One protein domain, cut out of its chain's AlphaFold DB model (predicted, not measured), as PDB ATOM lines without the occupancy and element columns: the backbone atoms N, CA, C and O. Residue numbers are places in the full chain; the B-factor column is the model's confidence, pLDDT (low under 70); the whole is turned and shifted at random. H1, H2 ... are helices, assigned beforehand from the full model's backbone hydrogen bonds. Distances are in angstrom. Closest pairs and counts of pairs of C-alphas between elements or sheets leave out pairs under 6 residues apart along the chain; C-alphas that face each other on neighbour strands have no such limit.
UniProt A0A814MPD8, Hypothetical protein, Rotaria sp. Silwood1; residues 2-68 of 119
ATOM      1  N   ILE A   2      82.522 -23.264   3.840       74.06
ATOM      2  CA  ILE A   2      81.099 -22.984   3.520       74.06
ATOM      3  C   ILE A   2      80.552 -23.903   2.425       74.06
ATOM      4  O   ILE A   2      79.611 -24.643   2.674       74.06
ATOM      5  N   ALA A   3      81.182 -23.914   1.245       74.88
ATOM      6  CA  ALA A   3      80.739 -24.739   0.118       74.88
ATOM      7  C   ALA A   3      80.725 -26.250   0.430       74.88
ATOM      8  O   ALA A   3      79.950 -26.996  -0.157       74.88
ATOM      9  N   TYR A   4      81.556 -26.696   1.376       82.81
ATOM     10  CA  TYR A   4      81.596 -28.090   1.815       82.81
ATOM     11  C   TYR A   4      80.488 -28.401   2.835       82.81
ATOM     12  O   TYR A   4      79.802 -29.413   2.715       82.81
ATOM     13  N   GLU A   5      80.238 -27.498   3.794       83.69
ATOM     14  CA  GLU A   5      79.071 -27.595   4.682       83.69
ATOM     15  C   GLU A   5      77.774 -27.642   3.865       83.69
ATOM     16  O   GLU A   5      76.897 -28.456   4.140       83.69
ATOM     17  N   THR A   6      77.674 -26.811   2.824       76.75
ATOM     18  CA  THR A   6      76.573 -26.831   1.857       76.75
ATOM     19  C   THR A   6      76.369 -28.202   1.242       76.75
ATOM     20  O   THR A   6      75.256 -28.717   1.288       76.75
ATOM     21  N   SER A   7      77.420 -28.803   0.675       82.56
ATOM     22  CA  SER A   7      77.283 -30.098   0.007       82.56
ATOM     23  C   SER A   7      76.829 -31.198   0.962       82.56
ATOM     24  O   SER A   7      76.096 -32.088   0.551       82.56
ATOM     25  N   ILE A   8      77.219 -31.114   2.240       87.38
ATOM     26  CA  ILE A   8      76.747 -32.041   3.273       87.38
ATOM     27  C   ILE A   8      75.279 -31.775   3.586       87.38
ATOM     28  O   ILE A   8      74.482 -32.700   3.596       87.38
ATOM     29  N   ARG A   9      74.901 -30.517   3.822       83.56
ATOM     30  CA  ARG A   9      73.519 -30.151   4.155       83.56
ATOM     31  C   ARG A   9      72.541 -30.523   3.054       83.56
ATOM     32  O   ARG A   9      71.437 -30.930   3.376       83.56
ATOM     33  N   LEU A  10      72.926 -30.347   1.793       83.19
ATOM     34  CA  LEU A  10      72.099 -30.648   0.623       83.19
ATOM     35  C   LEU A  10      72.129 -32.127   0.222       83.19
ATOM     36  O   LEU A  10      71.472 -32.489  -0.752       83.19
ATOM     37  N   SER A  11      72.884 -32.975   0.924       86.25
ATOM     38  CA  SER A  11      72.826 -34.408   0.663       86.25
ATOM     39  C   SER A  11      71.452 -34.950   1.056       86.25
ATOM     40  O   SER A  11      70.853 -34.513   2.041       86.25
ATOM     41  N   GLU A  12      70.962 -35.910   0.278       87.75
ATOM     42  CA  GLU A  12      69.644 -36.518   0.467       87.75
ATOM     43  C   GLU A  12      69.463 -37.043   1.897       87.75
ATOM     44  O   GLU A  12      68.511 -36.675   2.577       87.75
ATOM     45  N   SER A  13      70.453 -37.772   2.417       90.06
ATOM     46  CA  SER A  13      70.405 -38.337   3.769       90.06
ATOM     47  C   SER A  13      70.358 -37.289   4.883       90.06
ATOM     48  O   SER A  13      69.740 -37.519   5.922       90.06
ATOM     49  N   ILE A  14      70.999 -36.132   4.701       88.81
ATOM     50  CA  ILE A  14      70.959 -35.050   5.691       88.81
ATOM     51  C   ILE A  14      69.658 -34.256   5.578       88.81
ATOM     52  O   ILE A  14      69.127 -33.844   6.608       88.81
ATOM     53  N   GLN A  15      69.121 -34.069   4.371       85.31
ATOM     54  CA  GLN A  15      67.798 -33.469   4.177       85.31
ATOM     55  C   GLN A  15      66.713 -34.321   4.843       85.31
ATOM     56  O   GLN A  15      65.971 -33.796   5.666       85.31
ATOM     57  N   GLU A  16      66.703 -35.637   4.611       86.50
ATOM     58  CA  GLU A  16      65.780 -36.568   5.276       86.50
ATOM     59  C   GLU A  16      65.894 -36.502   6.804       86.50
ATOM     60  O   GLU A  16      64.888 -36.492   7.514       86.50
ATOM     61  N   LEU A  17      67.119 -36.416   7.329       86.19
ATOM     62  CA  LEU A  17      67.362 -36.309   8.765       86.19
ATOM     63  C   LEU A  17      66.853 -34.977   9.343       86.19
ATOM     64  O   LEU A  17      66.273 -34.952  10.429       86.19
ATOM     65  N   MET A  18      67.068 -33.865   8.636       82.88
ATOM     66  CA  MET A  18      66.567 -32.549   9.043       82.88
ATOM     67  C   MET A  18      65.037 -32.490   8.975       82.88
ATOM     68  O   MET A  18      64.418 -31.980   9.909       82.88
ATOM     69  N   ASP A  19      64.434 -33.073   7.940       82.25
ATOM     70  CA  ASP A  19      62.984 -33.202   7.799       82.25
ATOM     71  C   ASP A  19      62.396 -34.122   8.868       82.25
ATOM     72  O   ASP A  19      61.316 -33.858   9.386       82.25
ATOM     73  N   PHE A  20      63.101 -35.170   9.288       87.94
ATOM     74  CA  PHE A  20      62.650 -36.015  10.391       87.94
ATOM     75  C   PHE A  20      62.604 -35.243  11.720       87.94
ATOM     76  O   PHE A  20      61.631 -35.338  12.471       87.94
ATOM     77  N   TYR A  21      63.625 -34.427  11.996       86.56
ATOM     78  CA  TYR A  21      63.752 -33.676  13.248       86.56
ATOM     79  C   TYR A  21      63.176 -32.252  13.214       86.56
ATOM     80  O   TYR A  21      63.303 -31.540  14.205       86.56
ATOM     81  N   HIS A  22      62.502 -31.820  12.142       80.56
ATOM     82  CA  HIS A  22      62.052 -30.423  11.991       80.56
ATOM     83  C   HIS A  22      61.139 -29.908  13.122       80.56
ATOM     84  O   HIS A  22      61.049 -28.700  13.334       80.56
ATOM     85  N   LYS A  23      60.456 -30.806  13.850       80.19
ATOM     86  CA  LYS A  23      59.593 -30.465  14.998       80.19
ATOM     87  C   LYS A  23      60.294 -30.551  16.356       80.19
ATOM     88  O   LYS A  23      59.718 -30.118  17.349       80.19
ATOM     89  N   ASP A  24      61.498 -31.116  16.411       88.38
ATOM     90  CA  ASP A  24      62.319 -31.214  17.619       88.38
ATOM     91  C   ASP A  24      63.544 -30.309  17.462       88.38
ATOM     92  O   ASP A  24      64.577 -30.687  16.903       88.38
ATOM     93  N   GLU A  25      63.422 -29.092  17.985       78.50
ATOM     94  CA  GLU A  25      64.466 -28.073  17.911       78.50
ATOM     95  C   GLU A  25      65.801 -28.554  18.508       78.50
ATOM     96  O   GLU A  25      66.871 -28.259  17.971       78.50
ATOM     97  N   ALA A  26      65.767 -29.342  19.589       79.19
ATOM     98  CA  ALA A  26      66.972 -29.834  20.250       79.19
ATOM     99  C   ALA A  26      67.670 -30.926  19.429       79.19
ATOM    100  O   ALA A  26      68.903 -30.993  19.390       79.19
ATOM    101  N   ALA A  27      66.908 -31.800  18.773       80.56
ATOM    102  CA  ALA A  27      67.460 -32.790  17.856       80.56
ATOM    103  C   ALA A  27      68.014 -32.138  16.585       80.56
ATOM    104  O   ALA A  27      69.161 -32.404  16.218       80.56
ATOM    105  N   LEU A  28      67.267 -31.212  15.978       80.62
ATOM    106  CA  LEU A  28      67.721 -30.468  14.807       80.62
ATOM    107  C   LEU A  28      69.018 -29.706  15.107       80.62
ATOM    108  O   LEU A  28      69.978 -29.775  14.343       80.62
ATOM    109  N   ARG A  29      69.097 -29.044  16.265       78.69
ATOM    110  CA  ARG A  29      70.312 -28.350  16.702       78.69
ATOM    111  C   ARG A  29      71.514 -29.287  16.817       78.69
ATOM    112  O   ARG A  29      72.588 -28.932  16.343       78.69
ATOM    113  N   ARG A  30      71.330 -30.491  17.366       84.19
ATOM    114  CA  ARG A  30      72.398 -31.503  17.450       84.19
ATOM    115  C   ARG A  30      72.899 -31.937  16.075       84.19
ATOM    116  O   ARG A  30      74.108 -32.015  15.884       84.19
ATOM    117  N   VAL A  31      72.005 -32.160  15.110       84.94
ATOM    118  CA  VAL A  31      72.394 -32.473  13.721       84.94
ATOM    119  C   VAL A  31      73.240 -31.344  13.131       84.94
ATOM    120  O   VAL A  31      74.299 -31.585  12.555       84.94
ATOM    121  N   LEU A  32      72.808 -30.098  13.322       83.69
ATOM    122  CA  LEU A  32      73.527 -28.925  12.829       83.69
ATOM    123  C   LEU A  32      74.911 -28.774  13.471       83.69
ATOM    124  O   LEU A  32      75.860 -28.433  12.765       83.69
ATOM    125  N   ASP A  33      75.034 -29.022  14.775       84.12
ATOM    126  CA  ASP A  33      76.310 -28.959  15.493       84.12
ATOM    127  C   ASP A  33      77.276 -30.060  15.024       84.12
ATOM    128  O   ASP A  33      78.455 -29.782  14.808       84.12
ATOM    129  N   LEU A  34      76.780 -31.278  14.770       87.56
ATOM    130  CA  LEU A  34      77.582 -32.376  14.212       87.56
ATOM    131  C   LEU A  34      78.103 -32.058  12.808       87.56
ATOM    132  O   LEU A  34      79.278 -32.283  12.523       87.56
ATOM    133  N   ILE A  35      77.262 -31.484  11.942       88.06
ATOM    134  CA  ILE A  35      77.685 -31.037  10.607       88.06
ATOM    135  C   ILE A  35      78.792 -29.982  10.725       88.06
ATOM    136  O   ILE A  35      79.788 -30.044  10.004       88.06
ATOM    137  N   GLN A  36      78.640 -29.014  11.634       83.25
ATOM    138  CA  GLN A  36      79.654 -27.980  11.841       83.25
ATOM    139  C   GLN A  36      80.970 -28.567  12.345       83.25
ATOM    140  O   GLN A  36      82.017 -28.196  11.817       83.25
ATOM    141  N   GLN A  37      80.915 -29.499  13.300       86.00
ATOM    142  CA  GLN A  37      82.094 -30.191  13.816       86.00
ATOM    143  C   GLN A  37      82.816 -30.980  12.711       86.00
ATOM    144  O   GLN A  37      84.021 -30.834  12.526       86.00
ATOM    145  N   HIS A  38      82.075 -31.732  11.896       88.81
ATOM    146  CA  HIS A  38      82.645 -32.482  10.773       88.81
ATOM    147  C   HIS A  38      83.346 -31.571   9.755       88.81
ATOM    148  O   HIS A  38      84.417 -31.887   9.241       88.81
ATOM    149  N   VAL A  39      82.763 -30.407   9.456       86.62
ATOM    150  CA  VAL A  39      83.364 -29.461   8.509       86.62
ATOM    151  C   VAL A  39      84.637 -28.836   9.079       86.62
ATOM    152  O   VAL A  39      85.601 -28.690   8.333       86.62
ATOM    153  N   VAL A  40      84.687 -28.467  10.361       84.88
ATOM    154  CA  VAL A  40      85.928 -27.920  10.939       84.88
ATOM    155  C   VAL A  40      87.041 -28.970  10.940       84.88
ATOM    156  O   VAL A  40      88.148 -28.662  10.495       84.88
ATOM    157  N   GLU A  41      86.724 -30.218  11.292       87.56
ATOM    158  CA  GLU A  41      87.663 -31.347  11.253       87.56
ATOM    159  C   GLU A  41      88.187 -31.613   9.841       87.56
ATOM    160  O   GLU A  41      89.397 -31.756   9.646       87.56
ATOM    161  N   HIS A  42      87.313 -31.574   8.831       87.19
ATOM    162  CA  HIS A  42      87.696 -31.759   7.429       87.19
ATOM    163  C   HIS A  42      88.739 -30.738   6.946       87.19
ATOM    164  O   HIS A  42      89.565 -31.050   6.090       87.19
ATOM    165  N   PHE A  43      88.721 -29.519   7.487       83.38
ATOM    166  CA  PHE A  43      89.665 -28.456   7.131       83.38
ATOM    167  C   PHE A  43      90.832 -28.320   8.127       83.38
ATOM    168  O   PHE A  43      91.545 -27.317   8.090       83.38
ATOM    169  N   GLY A  44      91.051 -29.315   8.995       84.31
ATOM    170  CA  GLY A  44      92.210 -29.386   9.891       84.31
ATOM    171  C   GLY A  44      92.043 -28.678  11.236       84.31
ATOM    172  O   GLY A  44      93.031 -28.464  11.934       84.31
ATOM    173  N   TYR A  45      90.819 -28.312  11.615       82.56
ATOM    174  CA  TYR A  45      90.518 -27.701  12.908       82.56
ATOM    175  C   TYR A  45      89.883 -28.726  13.845       82.56
ATOM    176  O   TYR A  45      89.051 -29.521  13.433       82.56
ATOM    177  N   HIS A  46      90.240 -28.689  15.125       80.19
ATOM    178  CA  HIS A  46      89.786 -29.709  16.077       80.19
ATOM    179  C   HIS A  46      88.467 -29.373  16.777       80.19
ATOM    180  O   HIS A  46      87.790 -30.270  17.268       80.19
ATOM    181  N   ASP A  47      88.103 -28.093  16.865       80.88
ATOM    182  CA  ASP A  47      86.957 -27.672  17.669       80.88
ATOM    183  C   ASP A  47      86.333 -26.379  17.135       80.88
ATOM    184  O   ASP A  47      86.981 -25.328  17.039       80.88
ATOM    185  N   VAL A  48      85.033 -26.442  16.833       77.56
ATOM    186  CA  VAL A  48      84.253 -25.269  16.426       77.56
ATOM    187  C   VAL A  48      84.186 -24.219  17.544       77.56
ATOM    188  O   VAL A  48      84.128 -23.019  17.269       77.56
ATOM    189  N   ASN A  49      84.234 -24.632  18.814       78.31
ATOM    190  CA  ASN A  49      84.215 -23.730  19.962       78.31
ATOM    191  C   ASN A  49      85.554 -23.021  20.158       78.31
ATOM    192  O   ASN A  49      85.558 -21.855  20.559       78.31
ATOM    193  N   ALA A  50      86.672 -23.655  19.806       79.00
ATOM    194  CA  ALA A  50      87.965 -22.983  19.750       79.00
ATOM    195  C   ALA A  50      87.948 -21.852  18.707       79.00
ATOM    196  O   ALA A  50      88.368 -20.738  19.014       79.00
ATOM    197  N   LEU A  51      87.360 -22.086  17.526       75.44
ATOM    198  CA  LEU A  51      87.171 -21.048  16.503       75.44
ATOM    199  C   LEU A  51      86.239 -19.919  16.971       75.44
ATOM    200  O   LEU A  51      86.552 -18.742  16.791       75.44
ATOM    201  N   ARG A  52      85.116 -20.253  17.625       75.69
ATOM    202  CA  ARG A  52      84.200 -19.262  18.228       75.69
ATOM    203  C   ARG A  52      84.900 -18.424  19.302       75.69
ATOM    204  O   ARG A  52      84.733 -17.208  19.342       75.69
ATOM    205  N   THR A  53      85.715 -19.062  20.141       81.00
ATOM    206  CA  THR A  53      86.486 -18.400  21.203       81.00
ATOM    207  C   THR A  53      87.573 -17.500  20.623       81.00
ATOM    208  O   THR A  53      87.741 -16.373  21.087       81.00
ATOM    209  N   ALA A  54      88.286 -17.964  19.595       78.44
ATOM    210  CA  ALA A  54      89.296 -17.179  18.897       78.44
ATOM    211  C   ALA A  54      88.681 -15.920  18.279       78.44
ATOM    212  O   ALA A  54      89.214 -14.835  18.491       78.44
ATOM    213  N   LEU A  55      87.522 -16.031  17.617       78.19
ATOM    214  CA  LEU A  55      86.807 -14.871  17.076       78.19
ATOM    215  C   LEU A  55      86.390 -13.891  18.171       78.19
ATOM    216  O   LEU A  55      86.499 -12.683  17.989       78.19
ATOM    217  N   HIS A  56      85.907 -14.395  19.306       77.69
ATOM    218  CA  HIS A  56      85.500 -13.525  20.403       77.69
ATOM    219  C   HIS A  56      86.684 -12.748  20.997       77.69
ATOM    220  O   HIS A  56      86.538 -11.584  21.353       77.69
ATOM    221  N   ARG A  57      87.859 -13.382  21.090       81.00
ATOM    222  CA  ARG A  57      89.075 -12.766  21.642       81.00
ATOM    223  C   ARG A  57      89.800 -11.859  20.653       81.00
ATOM    224  O   ARG A  57      90.379 -10.863  21.071       81.00
ATOM    225  N   PHE A  58      89.768 -12.200  19.370       83.94
ATOM    226  CA  PHE A  58      90.486 -11.500  18.308       83.94
ATOM    227  C   PHE A  58      89.529 -11.164  17.159       83.94
ATOM    228  O   PHE A  58      89.680 -11.671  16.045       83.94
ATOM    229  N   PRO A  59      88.518 -10.314  17.415       76.69
ATOM    230  CA  PRO A  59      87.461 -10.047  16.451       76.69
ATOM    231  C   PRO A  59      87.957  -9.328  15.205       76.69
ATOM    232  O   PRO A  59      87.246  -9.374  14.211       76.69
ATOM    233  N   ASP A  60      89.138  -8.698  15.240       82.06
ATOM    234  CA  ASP A  60      89.728  -7.942  14.130       82.06
ATOM    235  C   ASP A  60      90.876  -8.645  13.412       82.06
ATOM    236  O   ASP A  60      91.327  -8.159  12.376       82.06
ATOM    237  N   ASP A  61      91.301  -9.809  13.903       77.19
ATOM    238  CA  ASP A  61      92.378 -10.570  13.283       77.19
ATOM    239  C   ASP A  61      91.905 -11.168  11.938       77.19
ATOM    240  O   ASP A  61      90.939 -11.945  11.910       77.19
ATOM    241  N   PRO A  62      92.555 -10.835  10.804       73.88
ATOM    242  CA  PRO A  62      92.168 -11.331   9.486       73.88
ATOM    243  C   PRO A  62      92.243 -12.856   9.345       73.88
ATOM    244  O   PRO A  62      91.438 -13.429   8.611       73.88
ATOM    245  N   ALA A  63      93.181 -13.517  10.030       73.25
ATOM    246  CA  ALA A  63      93.333 -14.969  10.000       73.25
ATOM    247  C   ALA A  63      92.212 -15.664  10.784       73.25
ATOM    248  O   ALA A  63      91.706 -16.708  10.375       73.25
ATOM    249  N   VAL A  64      91.762 -15.053  11.881       72.88
ATOM    250  CA  VAL A  64      90.619 -15.552  12.656       72.88
ATOM    251  C   VAL A  64      89.303 -15.294  11.918       72.88
ATOM    252  O   VAL A  64      88.462 -16.190  11.830       72.88
ATOM    253  N   LYS A  65      89.132 -14.104  11.322       68.44
ATOM    254  CA  LYS A  65      87.971 -13.786  10.472       68.44
ATOM    255  C   LYS A  65      87.862 -14.741   9.285       68.44
ATOM    256  O   LYS A  65      86.763 -15.196   8.988       68.44
ATOM    257  N   SER A  66      88.974 -15.050   8.615       65.19
ATOM    258  CA  SER A  66      88.973 -15.933   7.443       65.19
ATOM    259  C   SER A  66      88.694 -17.398   7.796       65.19
ATOM    260  O   SER A  66      88.075 -18.106   7.001       65.19
ATOM    261  N   ALA A  67      89.078 -17.843   8.996       65.12
ATOM    262  CA  ALA A  67      88.761 -19.175   9.512       65.12
ATOM    263  C   ALA A  67      87.302 -19.309   9.998       65.12
ATOM    264  O   ALA A  67      86.746 -20.409  10.026       65.12
ATOM    265  N   TYR A  68      86.651 -18.204  10.376       66.62
ATOM    266  CA  TYR A  68      85.307 -18.227  10.946       66.62
ATOM    267  C   TYR A  68      84.203 -18.154   9.881       66.62
ATOM    268  O   TYR A  68      83.715 -17.085   9.520       66.62
TER     269      TYR A  68
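What this domain is: This is residues 2 to 68 of the 119 residues of the protein "Hypothetical protein" of Rotaria sp. Silwood1 (UniProt A0A814MPD8). Three helices, H1, H2 and H3, form a loose, open triangle with the long H3 as its longest side, and a small helical hairpin of H4 and H5 makes a second lobe beyond the later part of H3. H2 folds back into H3 near the beginning of H3, H1 crosses H3 steeply near its other end, and residues 57 to 62, of which 57 belongs to H4 and 62 to H5, stick out. The printed part has 67 residues with five named helices, H1 to H5 in that order along it, and no named strand; the class is all helix. The whole is loose, with a radius of gyration of the C-alphas of 13.8 A, and elongated, spanning 39 by 22 by 17 A.

Where its parts are: H1 is residues 2 to 9, 10.5 A from first to last C-alpha, and begins with C-alpha 2 at (81.099, -22.984, 3.520). H2 is residues 12 to 21, 14.4 A long. H3 is residues 25 to 42, 25.8 A long, with C-alpha 42 at (87.696, -31.759, 7.429). H4 is residues 48 to 57, 14.4 A long. H5 is residues 62 to 67, 8.6 A long, and ends with C-alpha 67 at (88.761, -19.175, 9.512).

How they stand to each other: H3 is the hub, touching H1, H2 and H4. H1 touches residues 35 to 39 of H3 at a steep tilt of 50 degrees, opposite ways; the closest C-alphas are those of Glu 5 and Val 39, 6.0 A apart. H1 and H2 are close but not clearly touching, with the closest C-alphas, those of Arg 9 and Gln 15, 6.6 A apart. H2 and H3 form a helical hairpin and run opposite ways at a shallow tilt of 32 degrees, only just short of steep. H2 touches H3 at residues 27 to 31 of H3, and the closest C-alphas are those of Tyr 21 and Leu 28, 5.3 A apart. H3, with its residues 36 to 40, and H4 only just touch, with 3 pairs of C-alphas within 8 A. The closest of these are Gln 37 and Val 48, 6.0 A apart, and the helices are about perpendicular at 83 degrees. H4 and H5 touch as a helical hairpin, at a shallow tilt of 20 degrees, opposite ways, with the C-alphas of Leu 55 and Val 64 closest at 5.9 A. H5 is apart from H1, H2 and H3. In H1, H2, H3, H4 and H5 every O i to N i+4 pair is within hydrogen-bond range.

The domain as a whole: The two C-alphas farthest apart, those of Phe 20 and Asp 61, are 39.2 A apart. The printed part has no cut, and its four links between helices are tight. The mean pLDDT of the printed part is 81.2; residues 65 to 68, of which 65 to 67 belong to H5, are under 70.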